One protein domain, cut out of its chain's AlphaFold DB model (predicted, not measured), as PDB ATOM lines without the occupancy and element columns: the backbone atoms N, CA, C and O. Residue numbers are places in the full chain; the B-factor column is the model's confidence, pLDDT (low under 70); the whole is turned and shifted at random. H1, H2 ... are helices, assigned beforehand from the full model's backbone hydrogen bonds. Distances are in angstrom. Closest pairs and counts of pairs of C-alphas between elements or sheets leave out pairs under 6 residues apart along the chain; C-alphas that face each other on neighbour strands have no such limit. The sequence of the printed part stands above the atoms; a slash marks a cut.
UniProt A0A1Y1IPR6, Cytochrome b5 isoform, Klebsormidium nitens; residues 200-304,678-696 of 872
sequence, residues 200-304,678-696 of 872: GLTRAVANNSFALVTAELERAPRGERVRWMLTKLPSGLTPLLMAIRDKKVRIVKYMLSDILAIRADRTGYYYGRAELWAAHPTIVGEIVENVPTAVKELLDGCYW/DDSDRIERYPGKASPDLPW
ATOM      1  N   GLY A 200     210.320 208.144 169.238       76.94
ATOM      2  CA  GLY A 200     210.383 208.598 170.633       76.94
ATOM      3  C   GLY A 200     211.509 209.611 170.861       76.94
ATOM      4  O   GLY A 200     211.293 210.625 171.532       76.94
ATOM      5  N   LEU A 201     212.648 209.418 170.188       84.94
ATOM      6  CA  LEU A 201     213.793 210.321 170.220       84.94
ATOM      7  C   LEU A 201     213.469 211.730 169.702       84.94
ATOM      8  O   LEU A 201     213.746 212.712 170.393       84.94
ATOM      9  N   THR A 202     212.858 211.875 168.523       83.50
ATOM     10  CA  THR A 202     212.532 213.204 167.978       83.50
ATOM     11  C   THR A 202     211.562 213.956 168.881       83.50
ATOM     12  O   THR A 202     211.727 215.160 169.092       83.50
ATOM     13  N   ARG A 203     210.582 213.260 169.473       80.19
ATOM     14  CA  ARG A 203     209.675 213.850 170.473       80.19
ATOM     15  C   ARG A 203     210.425 214.309 171.719       80.19
ATOM     16  O   ARG A 203     210.209 215.430 172.180       80.19
ATOM     17  N   ALA A 204     211.330 213.481 172.233       85.75
ATOM     18  CA  ALA A 204     212.151 213.813 173.390       85.75
ATOM     19  C   ALA A 204     213.014 215.062 173.141       85.75
ATOM     20  O   ALA A 204     213.022 215.987 173.959       85.75
ATOM     21  N   VAL A 205     213.666 215.135 171.973       86.69
ATOM     22  CA  VAL A 205     214.443 216.309 171.561       86.69
ATOM     23  C   VAL A 205     213.533 217.521 171.413       86.69
ATOM     24  O   VAL A 205     213.867 218.582 171.934       86.69
ATOM     25  N   ALA A 206     212.386 217.405 170.733       82.75
ATOM     26  CA  ALA A 206     211.454 218.515 170.519       82.75
ATOM     27  C   ALA A 206     210.995 219.142 171.843       82.75
ATOM     28  O   ALA A 206     211.046 220.367 171.974       82.75
ATOM     29  N   ASN A 207     210.686 218.299 172.833       81.25
ATOM     30  CA  ASN A 207     210.246 218.685 174.175       81.25
ATOM     31  C   ASN A 207     211.387 219.116 175.113       81.25
ATOM     32  O   ASN A 207     211.132 219.406 176.278       81.25
ATOM     33  N   ASN A 208     212.637 219.159 174.631       85.50
ATOM     34  CA  ASN A 208     213.823 219.489 175.428       85.50
ATOM     35  C   ASN A 208     213.998 218.593 176.676       85.50
ATOM     36  O   ASN A 208     214.529 219.030 177.695       85.50
ATOM     37  N   SER A 209     213.543 217.336 176.611       86.62
ATOM     38  CA  SER A 209     213.612 216.410 177.743       86.62
ATOM     39  C   SER A 209     214.883 215.573 177.679       86.62
ATOM     40  O   SER A 209     214.954 214.573 176.967       86.62
ATOM     41  N   PHE A 210     215.895 215.971 178.450       89.00
ATOM     42  CA  PHE A 210     217.165 215.244 178.529       89.00
ATOM     43  C   PHE A 210     216.986 213.790 179.004       89.00
ATOM     44  O   PHE A 210     217.595 212.880 178.446       89.00
ATOM     45  N   ALA A 211     216.110 213.562 179.989       86.50
ATOM     46  CA  ALA A 211     215.819 212.230 180.524       86.50
ATOM     47  C   ALA A 211     215.152 211.308 179.487       86.50
ATOM     48  O   ALA A 211     215.467 210.128 179.407       86.50
ATOM     49  N   LEU A 212     214.258 211.842 178.649       86.88
ATOM     50  CA  LEU A 212     213.659 211.040 177.579       86.88
ATOM     51  C   LEU A 212     214.660 210.779 176.450       86.88
ATOM     52  O   LEU A 212     214.689 209.680 175.918       86.88
ATOM     53  N   VAL A 213     215.507 211.754 176.098       90.12
ATOM     54  CA  VAL A 213     216.534 211.554 175.060       90.12
ATOM     55  C   VAL A 213     217.506 210.442 175.461       90.12
ATOM     56  O   VAL A 213     217.811 209.577 174.646       90.12
ATOM     57  N   THR A 214     217.968 210.455 176.710       91.19
ATOM     58  CA  THR A 214     218.865 209.423 177.256       91.19
ATOM     59  C   THR A 214     218.198 208.047 177.251       91.19
ATOM     60  O   THR A 214     218.745 207.127 176.650       91.19
ATOM     61  N   ALA A 215     216.978 207.932 177.783       87.56
ATOM     62  CA  ALA A 215     216.234 206.671 177.812       87.56
ATOM     63  C   ALA A 215     215.938 206.090 176.412       87.56
ATOM     64  O   ALA A 215     216.003 204.877 176.213       87.56
ATOM     65  N   GLU A 216     215.609 206.934 175.431       89.31
ATOM     66  CA  GLU A 216     215.371 206.488 174.052       89.31
ATOM     67  C   GLU A 216     216.658 205.988 173.395       89.31
ATOM     68  O   GLU A 216     216.652 204.953 172.732       89.31
ATOM     69  N   LEU A 217     217.778 206.683 173.615       89.62
ATOM     70  CA  LEU A 217     219.064 206.250 173.082       89.62
ATOM     71  C   LEU A 217     219.535 204.958 173.753       89.62
ATOM     72  O   LEU A 217     219.980 204.056 173.050       89.62
ATOM     73  N   GLU A 218     219.401 204.817 175.073       88.44
ATOM     74  CA  GLU A 218     219.713 203.586 175.824       88.44
ATOM     75  C   GLU A 218     218.972 202.352 175.307       88.44
ATOM     76  O   GLU A 218     219.526 201.259 175.333       88.44
ATOM     77  N   ARG A 219     217.756 202.515 174.783       86.12
ATOM     78  CA  ARG A 219     216.980 201.424 174.171       86.12
ATOM     79  C   ARG A 219     217.315 201.180 172.703       86.12
ATOM     80  O   ARG A 219     216.899 200.159 172.158       86.12
ATOM     81  N   ALA A 220     218.019 202.105 172.057       86.75
ATOM     82  CA  ALA A 220     218.336 202.002 170.644       86.75
ATOM     83  C   ALA A 220     219.293 200.823 170.392       86.75
ATOM     84  O   ALA A 220     220.315 200.716 171.083       86.75
ATOM     85  N   PRO A 221     219.023 199.974 169.382       87.44
ATOM     86  CA  PRO A 221     219.968 198.956 168.935       87.44
ATOM     87  C   PRO A 221     221.328 199.581 168.632       87.44
ATOM     88  O   PRO A 221     221.392 200.611 167.953       87.44
ATOM     89  N   ARG A 222     222.432 198.983 169.093       86.00
ATOM     90  CA  ARG A 222     223.769 199.588 168.935       86.00
ATOM     91  C   ARG A 222     224.132 199.886 167.478       86.00
ATOM     92  O   ARG A 222     224.759 200.909 167.219       86.00
ATOM     93  N   GLY A 223     223.695 199.047 166.531       83.31
ATOM     94  CA  GLY A 223     223.939 199.239 165.097       83.31
ATOM     95  C   GLY A 223     223.129 200.378 164.469       83.31
ATOM     96  O   GLY A 223     223.527 200.930 163.446       83.31
ATOM     97  N   GLU A 224     222.014 200.772 165.088       86.81
ATOM     98  CA  GLU A 224     221.132 201.829 164.585       86.81
ATOM     99  C   GLU A 224     221.165 203.109 165.425       86.81
ATOM    100  O   GLU A 224     220.670 204.143 164.982       86.81
ATOM    101  N   ARG A 225     221.773 203.086 166.613       90.12
ATOM    102  CA  ARG A 225     221.771 204.201 167.569       90.12
ATOM    103  C   ARG A 225     222.239 205.527 166.963       90.12
ATOM    104  O   ARG A 225     221.571 206.549 167.108       90.12
ATOM    105  N   VAL A 226     223.350 205.515 166.225       91.81
ATOM    106  CA  VAL A 226     223.847 206.701 165.501       91.81
ATOM    107  C   VAL A 226     222.857 207.130 164.416       91.81
ATOM    108  O   VAL A 226     222.572 208.316 164.246       91.81
ATOM    109  N   ARG A 227     222.272 206.159 163.710       89.25
ATOM    110  CA  ARG A 227     221.285 206.400 162.658       89.25
ATOM    111  C   ARG A 227     220.012 207.038 163.206       89.25
ATOM    112  O   ARG A 227     219.480 207.917 162.538       89.25
ATOM    113  N   TRP A 228     219.554 206.693 164.407       89.56
ATOM    114  CA  TRP A 228     218.400 207.350 165.037       89.56
ATOM    115  C   TRP A 228     218.642 208.856 165.210       89.56
ATOM    116  O   TRP A 228     217.776 209.666 164.900       89.56
ATOM    117  N   MET A 229     219.853 209.263 165.601       93.31
ATOM    118  CA  MET A 229     220.201 210.682 165.773       93.31
ATOM    119  C   MET A 229     220.387 211.452 164.455       93.31
ATOM    120  O   MET A 229     220.252 212.680 164.439       93.31
ATOM    121  N   LEU A 230     220.708 210.746 163.365       92.81
ATOM    122  CA  LEU A 230     221.118 211.319 162.076       92.81
ATOM    123  C   LEU A 230     220.146 211.046 160.919       92.81
ATOM    124  O   LEU A 230     220.369 211.510 159.800       92.81
ATOM    125  N   THR A 231     219.060 210.314 161.153       86.06
ATOM    126  CA  THR A 231     218.048 210.067 160.121       86.06
ATOM    127  C   THR A 231     217.280 211.350 159.844       86.06
ATOM    128  O   THR A 231     216.814 212.033 160.756       86.06
ATOM    129  N   LYS A 232     217.159 211.696 158.559       81.38
ATOM    130  CA  LYS A 232     216.384 212.861 158.133       81.38
ATOM    131  C   LYS A 232     214.899 212.592 158.350       81.38
ATOM    132  O   LYS A 232     214.345 211.633 157.817       81.38
ATOM    133  N   LEU A 233     214.267 213.480 159.100       72.44
ATOM    134  CA  LEU A 233     212.825 213.559 159.269       72.44
ATOM    135  C   LEU A 233     212.169 214.024 157.961       72.44
ATOM    136  O   LEU A 233     212.850 214.585 157.097       72.44
ATOM    137  N   PRO A 234     210.839 213.880 157.818       59.50
ATOM    138  CA  PRO A 234     210.103 214.427 156.677       59.50
ATOM    139  C   PRO A 234     210.365 215.924 156.433       59.50
ATOM    140  O   PRO A 234     210.410 216.358 155.291       59.50
ATOM    141  N   SER A 235     210.657 216.692 157.492       57.97
ATOM    142  CA  SER A 235     211.064 218.105 157.429       57.97
ATOM    143  C   SER A 235     212.461 218.364 156.843       57.97
ATOM    144  O   SER A 235     212.874 219.516 156.722       57.97
ATOM    145  N   GLY A 236     213.235 217.318 156.547       69.62
ATOM    146  CA  GLY A 236     214.625 217.393 156.089       69.62
ATOM    147  C   GLY A 236     215.667 217.589 157.200       69.62
ATOM    148  O   GLY A 236     216.863 217.474 156.923       69.62
ATOM    149  N   LEU A 237     215.248 217.848 158.447       80.81
ATOM    150  CA  LEU A 237     216.134 217.956 159.615       80.81
ATOM    151  C   LEU A 237     216.396 216.587 160.244       80.81
ATOM    152  O   LEU A 237     215.551 215.703 160.185       80.81
ATOM    153  N   THR A 238     217.535 216.429 160.908       90.06
ATOM    154  CA  THR A 238     217.804 215.285 161.793       90.06
ATOM    155  C   THR A 238     217.529 215.677 163.246       90.06
ATOM    156  O   THR A 238     217.552 216.876 163.557       90.06
ATOM    157  N   PRO A 239     217.308 214.718 164.163       91.31
ATOM    158  CA  PRO A 239     217.184 215.016 165.589       91.31
ATOM    159  C   PRO A 239     218.359 215.833 166.140       91.31
ATOM    160  O   PRO A 239     218.141 216.807 166.863       91.31
ATOM    161  N   LEU A 240     219.596 215.512 165.738       94.94
ATOM    162  CA  LEU A 240     220.779 216.281 166.133       94.94
ATOM    163  C   LEU A 240     220.727 217.725 165.612       94.94
ATOM    164  O   LEU A 240     220.911 218.669 166.381       94.94
ATOM    165  N   LEU A 241     220.453 217.921 164.317       92.50
ATOM    166  CA  LEU A 241     220.424 219.260 163.722       92.50
ATOM    167  C   LEU A 241     219.271 220.106 164.280       92.50
ATOM    168  O   LEU A 241     219.423 221.311 164.480       92.50
ATOM    169  N   MET A 242     218.138 219.472 164.590       89.38
ATOM    170  CA  MET A 242     217.032 220.104 165.305       89.38
ATOM    171  C   MET A 242     217.481 220.583 166.692       89.38
ATOM    172  O   MET A 242     217.228 221.734 167.040       89.38
ATOM    173  N   ALA A 243     218.195 219.750 167.457       93.19
ATOM    174  CA  ALA A 243     218.723 220.131 168.767       93.19
ATOM    175  C   ALA A 243     219.720 221.302 168.687       93.19
ATOM    176  O   ALA A 243     219.671 222.205 169.526       93.19
ATOM    177  N   ILE A 244     220.588 221.311 167.667       94.69
ATOM    178  CA  ILE A 244     221.573 222.377 167.431       94.69
ATOM    179  C   ILE A 244     220.874 223.700 167.133       94.69
ATOM    180  O   ILE A 244     221.119 224.682 167.828       94.69
ATOM    181  N   ARG A 245     219.965 223.729 166.154       91.31
ATOM    182  CA  ARG A 245     219.261 224.958 165.750       91.31
ATOM    183  C   ARG A 245     218.320 225.486 166.830       91.31
ATOM    184  O   ARG A 245     218.192 226.697 166.992       91.31
ATOM    185  N   ASP A 246     217.732 224.591 167.621       86.69
ATOM    186  CA  ASP A 246     216.954 224.947 168.812       86.69
ATOM    187  C   ASP A 246     217.830 225.357 170.014       86.69
ATOM    188  O   ASP A 246     217.297 225.700 171.069       86.69
ATOM    189  N   LYS A 247     219.165 225.327 169.882       94.25
ATOM    190  CA  LYS A 247     220.144 225.711 170.914       94.25
ATOM    191  C   LYS A 247     220.037 224.895 172.208       94.25
ATOM    192  O   LYS A 247     220.303 225.393 173.303       94.25
ATOM    193  N   LYS A 248     219.688 223.610 172.098       91.56
ATOM    194  CA  LYS A 248     219.522 222.681 173.230       91.56
ATOM    195  C   LYS A 248     220.876 222.156 173.715       91.56
ATOM    196  O   LYS A 248     221.200 220.986 173.539       91.56
ATOM    197  N   VAL A 249     221.678 223.035 174.323       93.50
ATOM    198  CA  VAL A 249     223.110 222.817 174.626       93.50
ATOM    199  C   VAL A 249     223.402 221.460 175.274       93.50
ATOM    200  O   VAL A 249     224.261 220.730 174.788       93.50
ATOM    201  N   ARG A 250     222.686 221.097 176.347       95.62
ATOM    202  CA  ARG A 250     222.921 219.845 177.092       95.62
ATOM    203  C   ARG A 250     222.647 218.598 176.245       95.62
ATOM    204  O   ARG A 250     223.441 217.664 176.269       95.62
ATOM    205  N   ILE A 251     221.556 218.606 175.477       95.06
ATOM    206  CA  ILE A 251     221.185 217.510 174.570       95.06
ATOM    207  C   ILE A 251     222.203 217.404 173.432       95.06
ATOM    208  O   ILE A 251     222.679 216.313 173.150       95.06
ATOM    209  N   VAL A 252     222.593 218.532 172.829       97.44
ATOM    210  CA  VAL A 252     223.584 218.572 171.742       97.44
ATOM    211  C   VAL A 252     224.923 217.999 172.194       97.44
ATOM    212  O   VAL A 252     225.471 217.143 171.508       97.44
ATOM    213  N   LYS A 253     225.429 218.428 173.356       96.56
ATOM    214  CA  LYS A 253     226.680 217.908 173.922       96.56
ATOM    215  C   LYS A 253     226.614 216.398 174.131       96.56
ATOM    216  O   LYS A 253     227.502 215.691 173.676       96.56
ATOM    217  N   TYR A 254     225.531 215.907 174.736       95.56
ATOM    218  CA  TYR A 254     225.337 214.474 174.960       95.56
ATOM    219  C   TYR A 254     225.261 213.677 173.653       95.56
ATOM    220  O   TYR A 254     225.982 212.699 173.506       95.56
ATOM    221  N   MET A 255     224.451 214.116 172.684       96.12
ATOM    222  CA  MET A 255     224.326 213.439 171.388       96.12
ATOM    223  C   MET A 255     225.654 213.425 170.623       96.12
ATOM    224  O   MET A 255     226.008 212.402 170.049       96.12
ATOM    225  N   LEU A 256     226.415 214.527 170.624       96.81
ATOM    226  CA  LEU A 256     227.734 214.573 169.982       96.81
ATOM    227  C   LEU A 256     228.727 213.627 170.658       96.81
ATOM    228  O   LEU A 256     229.384 212.855 169.966       96.81
ATOM    229  N   SER A 257     228.809 213.652 171.991       94.38
ATOM    230  CA  SER A 257     229.655 212.720 172.742       94.38
ATOM    231  C   SER A 257     229.251 211.265 172.509       94.38
ATOM    232  O   SER A 257     230.122 210.410 172.432       94.38
ATOM    233  N   ASP A 258     227.958 210.977 172.354       93.50
ATOM    234  CA  ASP A 258     227.463 209.624 172.108       93.50
ATOM    235  C   ASP A 258     227.781 209.114 170.697       93.50
ATOM    236  O   ASP A 258     228.210 207.971 170.544       93.50
ATOM    237  N   ILE A 259     227.607 209.962 169.674       95.38
ATOM    238  CA  ILE A 259     227.934 209.646 168.274       95.38
ATOM    239  C   ILE A 259     229.436 209.405 168.105       95.38
ATOM    240  O   ILE A 259     229.842 208.524 167.346       95.38
ATOM    241  N   LEU A 260     230.256 210.208 168.785       94.94
ATOM    242  CA  LEU A 260     231.711 210.195 168.651       94.94
ATOM    243  C   LEU A 260     232.412 209.306 169.686       94.94
ATOM    244  O   LEU A 260     233.638 209.228 169.683       94.94
ATOM    245  N   ALA A 261     231.669 208.631 170.562       91.38
ATOM    246  CA  ALA A 261     232.244 207.624 171.441       91.38
ATOM    247  C   ALA A 261     232.697 206.417 170.611       91.38
ATOM    248  O   ALA A 261     231.934 205.885 169.799       91.38
ATOM    249  N   ILE A 262     233.934 205.980 170.837       90.56
ATOM    250  CA  ILE A 262     234.468 204.757 170.243       90.56
ATOM    251  C   ILE A 262     234.051 203.607 171.152       90.56
ATOM    252  O   ILE A 262     234.467 203.538 172.308       90.56
ATOM    253  N   ARG A 263     233.203 202.721 170.632       89.50
ATOM    254  CA  ARG A 263     232.734 201.535 171.355       89.50
ATOM    255  C   ARG A 263     233.179 200.284 170.628       89.50
ATOM    256  O   ARG A 263     233.214 200.275 169.401       89.50
ATOM    257  N   ALA A 264     233.494 199.237 171.370       87.81
ATOM    258  CA  ALA A 264     233.953 197.979 170.804       87.81
ATOM    259  C   ALA A 264     233.205 196.797 171.411       87.81
ATOM    260  O   ALA A 264     232.944 196.748 172.616       87.81
ATOM    261  N   ASP A 265     232.904 195.818 170.569       85.12
ATOM    262  CA  ASP A 265     232.482 194.486 170.985       85.12
ATOM    263  C   ASP A 265     233.247 193.416 170.188       85.12
ATOM    264  O   ASP A 265     234.214 193.710 169.487       85.12
ATOM    265  N   ARG A 266     232.824 192.150 170.284       79.56
ATOM    266  CA  ARG A 266     233.465 191.040 169.555       79.56
ATOM    267  C   ARG A 266     233.313 191.111 168.027       79.56
ATOM    268  O   ARG A 266     233.998 190.362 167.339       79.56
ATOM    269  N   THR A 267     232.397 191.924 167.500       77.06
ATOM    270  CA  THR A 267     232.163 192.078 166.053       77.06
ATOM    271  C   THR A 267     232.963 193.218 165.440       77.06
ATOM    272  O   THR A 267     233.276 193.154 164.253       77.06
ATOM    273  N   GLY A 268     233.334 194.225 166.232       83.50
ATOM    274  CA  GLY A 268     234.225 195.292 165.799       83.50
ATOM    275  C   GLY A 268     233.985 196.614 166.518       83.50
ATOM    276  O   GLY A 268     233.435 196.667 167.620       83.50
ATOM    277  N   TYR A 269     234.422 197.690 165.863       89.12
ATOM    278  CA  TYR A 269     234.339 199.059 166.362       89.12
ATOM    279  C   TYR A 269     233.106 199.796 165.841       89.12
ATOM    280  O   TYR A 269     232.822 199.809 164.645       89.12
ATOM    281  N   TYR A 270     232.438 200.503 166.746       90.00
ATOM    282  CA  TYR A 270     231.350 201.428 166.471       90.00
ATOM    283  C   TYR A 270     231.844 202.848 166.716       90.00
ATOM    284  O   TYR A 270     232.212 203.206 167.836       90.00
ATOM    285  N   TYR A 271     231.845 203.657 165.659       93.06
ATOM    286  CA  TYR A 271     232.275 205.047 165.723       93.06
ATOM    287  C   TYR A 271     231.534 205.883 164.678       93.06
ATOM    288  O   TYR A 271     231.881 205.868 163.499       93.06
ATOM    289  N   GLY A 272     230.528 206.645 165.121       93.06
ATOM    290  CA  GLY A 272     229.556 207.341 164.267       93.06
ATOM    291  C   GLY A 272     230.085 208.559 163.498       93.06
ATOM    292  O   GLY A 272     229.307 209.376 162.994       93.06
ATOM    293  N   ARG A 273     231.408 208.747 163.450       94.06
ATOM    294  CA  ARG A 273     232.054 209.909 162.830       94.06
ATOM    295  C   ARG A 273     231.823 209.942 161.321       94.06
ATOM    296  O   ARG A 273     231.577 211.006 160.767       94.06
ATOM    297  N   ALA A 274     231.927 208.820 160.615       92.19
ATOM    298  CA  ALA A 274     231.742 208.837 159.162       92.19
ATOM    299  C   ALA A 274     230.299 209.232 158.797       92.19
ATOM    300  O   ALA A 274     230.076 210.070 157.924       92.19
ATOM    301  N   GLU A 275     229.338 208.693 159.538       94.56
ATOM    302  CA  GLU A 275     227.906 208.930 159.414       94.56
ATOM    303  C   GLU A 275     227.546 210.378 159.743       94.56
ATOM    304  O   GLU A 275     226.768 210.990 159.011       94.56
ATOM    305  N   LEU A 276     228.140 210.957 160.794       95.56
ATOM    306  CA  LEU A 276     227.909 212.352 161.175       95.56
ATOM    307  C   LEU A 276     228.291 213.320 160.051       95.56
ATOM    308  O   LEU A 276     227.497 214.193 159.699       95.56
ATOM    309  N   TRP A 277     229.471 213.150 159.450       93.06
ATOM    310  CA  TRP A 277     229.920 214.023 158.361       93.06
ATOM    311  C   TRP A 277     229.191 213.741 157.047       93.06
ATOM    312  O   TRP A 277     228.934 214.678 156.294       93.06
ATOM    313  N   ALA A 278     228.806 212.489 156.782       92.62
ATOM    314  CA  ALA A 278     227.984 212.147 155.624       92.62
ATOM    315  C   ALA A 278     226.575 212.761 155.720       92.62
ATOM    316  O   ALA A 278     226.048 213.271 154.730       92.62
ATOM    317  N   ALA A 279     225.969 212.753 156.911       91.94
ATOM    318  CA  ALA A 279     224.670 213.372 157.155       91.94
ATOM    319  C   ALA A 279     224.748 214.907 157.145       91.94
ATOM    320  O   ALA A 279     223.843 215.570 156.622       91.94
ATOM    321  N   HIS A 280     225.825 215.472 157.705       92.94
ATOM    322  CA  HIS A 280     225.995 216.910 157.914       92.94
ATOM    323  C   HIS A 280     227.415 217.409 157.584       92.94
ATOM    324  O   HIS A 280     228.204 217.681 158.492       92.94
ATOM    325  N   PRO A 281     227.738 217.657 156.300       90.75
ATOM    326  CA  PRO A 281     229.047 218.190 155.905       90.75
ATOM    327  C   PRO A 281     229.375 219.564 156.518       90.75
ATOM    328  O   PRO A 281     230.538 219.899 156.724       90.75
ATOM    329  N   THR A 282     228.351 220.363 156.836       90.44
ATOM    330  CA  THR A 282     228.473 221.726 157.387       90.44
ATOM    331  C   THR A 282     228.252 221.795 158.902       90.44
ATOM    332  O   THR A 282     228.013 222.878 159.437       90.44
ATOM    333  N   ILE A 283     228.317 220.659 159.608       94.38
ATOM    334  CA  ILE A 283     227.975 220.568 161.038       94.38
ATOM    335  C   ILE A 283     228.770 221.540 161.918       94.38
ATOM    336  O   ILE A 283     228.223 222.099 162.864       94.38
ATOM    337  N   VAL A 284     230.040 221.793 161.588       95.25
ATOM    338  CA  VAL A 284     230.900 222.699 162.364       95.25
ATOM    339  C   VAL A 284     230.363 224.127 162.337       95.25
ATOM    340  O   VAL A 284     230.294 224.764 163.384       95.25
ATOM    341  N   GLY A 285     229.904 224.608 161.181       93.12
ATOM    342  CA  GLY A 285     229.285 225.922 161.037       93.12
ATOM    343  C   GLY A 285     227.999 226.037 161.852       93.12
ATOM    344  O   GLY A 285     227.839 226.996 162.602       93.12
ATOM    345  N   GLU A 286     227.139 225.016 161.788       94.81
ATOM    346  CA  GLU A 286     225.888 224.963 162.561       94.81
ATOM    347  C   GLU A 286     226.153 224.982 164.078       94.81
ATOM    348  O   GLU A 286     225.452 225.676 164.818       94.81
ATOM    349  N   ILE A 287     227.184 224.265 164.547       96.31
ATOM    350  CA  ILE A 287     227.602 224.269 165.956       96.31
ATOM    351  C   ILE A 287     228.180 225.633 166.343       96.31
ATOM    352  O   ILE A 287     227.782 226.183 167.365       96.31
ATOM    353  N   VAL A 288     229.092 226.204 165.551       94.88
ATOM    354  CA  VAL A 288     229.716 227.505 165.852       94.88
ATOM    355  C   VAL A 288     228.669 228.619 165.946       94.88
ATOM    356  O   VAL A 288     228.767 229.470 166.831       94.88
ATOM    357  N   GLU A 289     227.665 228.606 165.070       92.81
ATOM    358  CA  GLU A 289     226.605 229.614 165.041       92.81
ATOM    359  C   GLU A 289     225.595 229.444 166.185       92.81
ATOM    360  O   GLU A 289     225.227 230.421 166.842       92.81
ATOM    361  N   ASN A 290     225.147 228.212 166.449       94.50
ATOM    362  CA  ASN A 290     224.021 227.977 167.352       94.50
ATOM    363  C   ASN A 290     224.432 227.508 168.757       94.50
ATOM    364  O   ASN A 290     223.793 227.900 169.736       94.50
ATOM    365  N   VAL A 291     225.480 226.685 168.877       95.69
ATOM    366  CA  VAL A 291     225.933 226.053 170.133       95.69
ATOM    367  C   VAL A 291     227.476 226.034 170.221       95.69
ATOM    368  O   VAL A 291     228.089 224.967 170.278       95.69
ATOM    369  N   PRO A 292     228.154 227.195 170.266       94.69
ATOM    370  CA  PRO A 292     229.617 227.277 170.145       94.69
ATOM    371  C   PRO A 292     230.377 226.516 171.243       94.69
ATOM    372  O   PRO A 292     231.493 226.052 171.031       94.69
ATOM    373  N   THR A 293     229.770 226.339 172.418       93.56
ATOM    374  CA  THR A 293     230.355 225.563 173.520       93.56
ATOM    375  C   THR A 293     230.449 224.065 173.235       93.56
ATOM    376  O   THR A 293     231.145 223.392 173.984       93.56
ATOM    377  N   ALA A 294     229.725 223.554 172.228       95.25
ATOM    378  CA  ALA A 294     229.721 222.142 171.838       95.25
ATOM    379  C   ALA A 294     230.862 221.767 170.868       95.25
ATOM    380  O   ALA A 294     231.056 220.597 170.551       95.25
ATOM    381  N   VAL A 295     231.645 222.753 170.402       95.56
ATOM    382  CA  VAL A 295     232.841 222.502 169.578       95.56
ATOM    383  C   VAL A 295     233.858 221.651 170.339       95.56
ATOM    384  O   VAL A 295     234.542 220.838 169.727       95.56
ATOM    385  N   LYS A 296     233.936 221.799 171.667       92.06
ATOM    386  CA  LYS A 296     234.825 220.980 172.490       92.06
ATOM    387  C   LYS A 296     234.447 219.501 172.401       92.06
ATOM    388  O   LYS A 296     235.310 218.696 172.109       92.06
ATOM    389  N   GLU A 297     233.173 219.158 172.568       94.25
ATOM    390  CA  GLU A 297     232.689 217.774 172.499       94.25
ATOM    391  C   GLU A 297     232.921 217.149 171.114       94.25
ATOM    392  O   GLU A 297     233.283 215.978 171.024       94.25
ATOM    393  N   LEU A 298     232.781 217.939 170.042       95.56
ATOM    394  CA  LEU A 298     233.136 217.512 168.685       95.56
ATOM    395  C   LEU A 298     234.636 217.189 168.562       95.56
ATOM    396  O   LEU A 298     235.004 216.178 167.970       95.56
ATOM    397  N   LEU A 299     235.501 218.056 169.095       94.44
ATOM    398  CA  LEU A 299     236.954 217.895 169.018       94.44
ATOM    399  C   LEU A 299     237.466 216.770 169.930       94.44
ATOM    400  O   LEU A 299     238.315 215.994 169.495       94.44
ATOM    401  N   ASP A 300     236.922 216.650 171.142       91.00
ATOM    402  CA  ASP A 300     237.225 215.583 172.101       91.00
ATOM    403  C   ASP A 300     236.901 214.209 171.496       91.00
ATOM    404  O   ASP A 300     237.654 213.259 171.688       91.00
ATOM    405  N   GLY A 301     235.802 214.108 170.741       90.81
ATOM    406  CA  GLY A 301     235.403 212.891 170.037       90.81
ATOM    407  C   GLY A 301     236.280 212.537 168.831       90.81
ATOM    408  O   GLY A 301     236.299 211.392 168.403       90.81
ATOM    409  N   CYS A 302     237.045 213.492 168.296       93.81
ATOM    410  CA  CYS A 302     237.991 213.279 167.197       93.81
ATOM    411  C   CYS A 302     239.409 212.915 167.673       93.81
ATOM    412  O   CYS A 302     240.334 212.888 166.854       93.81
ATOM    413  N   TYR A 303     239.596 212.662 168.969       90.50
ATOM    414  CA  TYR A 303     240.893 212.403 169.583       90.50
ATOM    415  C   TYR A 303     240.860 211.149 170.453       90.50
ATOM    416  O   TYR A 303     240.007 211.006 171.325       90.50
ATOM    417  N   TRP A 304     241.836 210.271 170.245       89.38
ATOM    418  CA  TRP A 304     242.089 209.119 171.101       89.38
ATOM    419  C   TRP A 304     243.582 209.018 171.427       89.38
ATOM    420  O   TRP A 304     244.430 209.421 170.627       89.38
ATOM    421  N   ASP A 678     245.500 204.241 184.196       49.22
ATOM    422  CA  ASP A 678     244.690 203.486 183.212       49.22
ATOM    423  C   ASP A 678     243.449 204.220 182.622       49.22
ATOM    424  O   ASP A 678     242.669 203.641 181.877       49.22
ATOM    425  N   ASP A 679     243.236 205.506 182.926       49.75
ATOM    426  CA  ASP A 679     242.006 206.269 182.646       49.75
ATOM    427  C   ASP A 679     242.068 207.076 181.326       49.75
ATOM    428  O   ASP A 679     241.214 207.920 181.031       49.75
ATOM    429  N   SER A 680     243.120 206.879 180.520       55.91
ATOM    430  CA  SER A 680     243.294 207.594 179.249       55.91
ATOM    431  C   SER A 680     242.772 206.858 178.016       55.91
ATOM    432  O   SER A 680     242.546 207.535 177.006       55.91
ATOM    433  N   ASP A 681     242.562 205.537 178.086       68.44
ATOM    434  CA  ASP A 681     241.901 204.787 177.014       68.44
ATOM    435  C   ASP A 681     240.382 205.000 177.095       68.44
ATOM    436  O   ASP A 681     239.691 204.496 177.974       68.44
ATOM    437  N   ARG A 682     239.851 205.802 176.167       75.25
ATOM    438  CA  ARG A 682     238.429 206.184 176.138       75.25
ATOM    439  C   ARG A 682     237.555 205.192 175.360       75.25
ATOM    440  O   ARG A 682     236.412 205.533 175.050       75.25
ATOM    441  N   ILE A 683     238.079 204.024 174.977       84.69
ATOM    442  CA  ILE A 683     237.306 203.006 174.254       84.69
ATOM    443  C   ILE A 683     236.383 202.280 175.233       84.69
ATOM    444  O   ILE A 683     236.830 201.594 176.147       84.69
ATOM    445  N   GLU A 684     235.073 202.363 175.003       86.50
ATOM    446  CA  GLU A 684     234.103 201.585 175.780       86.50
ATOM    447  C   GLU A 684     234.039 200.151 175.223       86.50
ATOM    448  O   GLU A 684     233.485 199.918 174.143       86.50
ATOM    449  N   ARG A 685     234.622 199.182 175.938       84.25
ATOM    450  CA  ARG A 685     234.677 197.769 175.519       84.25
ATOM    451  C   ARG A 685     233.591 196.947 176.220       84.25
ATOM    452  O   ARG A 685     233.537 196.906 177.444       84.25
ATOM    453  N   TYR A 686     232.756 196.247 175.449       82.19
ATOM    454  CA  TYR A 686     231.636 195.454 175.968       82.19
ATOM    455  C   TYR A 686     231.828 193.951 175.678       82.19
ATOM    456  O   TYR A 686     231.755 193.534 174.518       82.19
ATOM    457  N   PRO A 687     232.022 193.095 176.704       68.06
ATOM    458  CA  PRO A 687     232.322 191.667 176.519       68.06
ATOM    459  C   PRO A 687     231.101 190.782 176.175       68.06
ATOM    460  O   PRO A 687     231.270 189.587 175.912       68.06
ATOM    461  N   GLY A 688     229.883 191.345 176.192       64.31
ATOM    462  CA  GLY A 688     228.598 190.632 176.108       64.31
ATOM    463  C   GLY A 688     228.179 190.111 174.719       64.31
ATOM    464  O   GLY A 688     228.946 190.102 173.759       64.31
ATOM    465  N   LYS A 689     226.916 189.650 174.607       59.97
ATOM    466  CA  LYS A 689     226.327 189.130 173.351       59.97
ATOM    467  C   LYS A 689     226.480 190.169 172.240       59.97
ATOM    468  O   LYS A 689     226.073 191.304 172.441       59.97
ATOM    469  N   ALA A 690     227.017 189.782 171.085       60.09
ATOM    470  CA  ALA A 690     227.478 190.683 170.025       60.09
ATOM    471  C   ALA A 690     226.499 190.795 168.833       60.09
ATOM    472  O   ALA A 690     226.892 190.668 167.679       60.09
ATOM    473  N   SER A 691     225.197 190.953 169.099       75.19
ATOM    474  CA  SER A 691     224.205 191.230 168.046       75.19
ATOM    475  C   SER A 691     223.972 192.744 167.900       75.19
ATOM    476  O   SER A 691     223.559 193.379 168.878       75.19
ATOM    477  N   PRO A 692     224.172 193.336 166.708       79.12
ATOM    478  CA  PRO A 692     223.887 194.751 166.438       79.12
ATOM    479  C   PRO A 692     222.458 195.205 166.785       79.12
ATOM    480  O   PRO A 692     222.239 196.401 166.983       79.12
ATOM    481  N   ASP A 693     221.524 194.258 166.901       82.94
ATOM    482  CA  ASP A 693     220.102 194.481 167.183       82.94
ATOM    483  C   ASP A 693     219.809 194.730 168.673       82.94
ATOM    484  O   ASP A 693     218.711 195.148 169.038       82.94
ATOM    485  N   LEU A 694     220.784 194.478 169.553       83.88
ATOM    486  CA  LEU A 694     220.658 194.718 170.990       83.88
ATOM    487  C   LEU A 694     221.190 196.110 171.374       83.88
ATOM    488  O   LEU A 694     222.167 196.575 170.777       83.88
ATOM    489  N   PRO A 695     220.589 196.769 172.382       85.62
ATOM    490  CA  PRO A 695     221.139 197.992 172.951       85.62
ATOM    491  C   PRO A 695     222.454 197.734 173.693       85.62
ATOM    492  O   PRO A 695     222.780 196.595 174.048       85.62
ATOM    493  N   TRP A 696     223.200 198.809 173.955       84.00
ATOM    494  CA  TRP A 696     224.354 198.739 174.851       84.00
ATOM    495  C   TRP A 696     223.901 198.371 176.274       84.00
ATOM    496  O   TRP A 696     222.850 198.845 176.715       84.00
TER     497      TRP A 696
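Overview. This is residues 200 to 304 and 678 to 696 of the 872 residues of the protein "Cytochrome b5 isoform" of Klebsormidium nitens (UniProt A0A1Y1IPR6). Three helical hairpins are stacked in a row: H4 and H5 in the middle, H1 and H2 on one side, H7 and H8 on the other, while the short H3 and H6 pack together along another side of the stack. A long loop, residues 260 to 272, reaches away from the helices and folds back, and residues 678 to 696 run past its far end, from the side of H8 to that of H2. The printed part has 124 residues with eight named helices, H1 to H8 in order, and no named strand; its class is all helix. It is compact and rounded, with a radius of gyration of the C-alphas of 14.2 A and spans of 38 by 30 by 26 A.

Arrangement. Begin at H5, residues 249 to 259, the longest helix by residues, with 11 residues. It touches H8, residues 292 to 301, at a shallow tilt of 18 degrees, the same way; Lys 253 and Ala 294 have the closest C-alphas, 5.6 A apart. H5 forms a hairpin with the hub, H4, residues 239 to 245, at a steep tilt of 40 degrees, with C-alphas 243 and 252 closest at 5.9 A. H4 also touches H1, residues 200 to 206, at 5.5 A between C-alphas 202 and 239; H3, residues 225 to 230, at 5.3 A between C-alphas 229 and 239; and H7, residues 283 to 290, at 5.9 A between C-alphas 245 and 290. H1 and H2, residues 210 to 219, form a hairpin, with C-alphas 204 and 213 closest at 5.2 A. H2 and H5 only just touch, only at their ends, with 3 pairs of C-alphas within 8 A; Phe 210 and Ile 251 have the closest, 6.1 A apart. H7 and H8 form a hairpin at a shallow tilt of 29 degrees, with C-alphas 287 and 294 closest at 6.6 A. H6, residues 273 to 279, touches H3, with C-alphas 230 and 279 closest at 6.4 A. H1 and H7 are apart, as are H2 and H8. Every O i to N i+4 pair is within hydrogen-bond range in H1, H2, H4, H5, H6 and H7; H3 has 1 of 2 and H8 4 of 6.

Along the chain. Find C-alpha 200 at (210.383, 208.598, 170.633), where H1 begins. H2 is 14.5 A long. H5 runs 15.4 A from C-alpha 249 at (223.110, 222.817, 174.626). H8 runs 15.5 A to C-alpha 301 at (235.403, 212.891, 170.037).

Size, cuts and confidence. C-alphas 234 and 678 are farthest apart, at 44.9 A. Residues 305 to 677 are not printed; C-alphas 304 and 678 are 13.6 A apart across the cut. The link from H5 to H6 is long. Look for pLDDT under 70 at residues 234 to 236, 678 to 681 and 687 to 690.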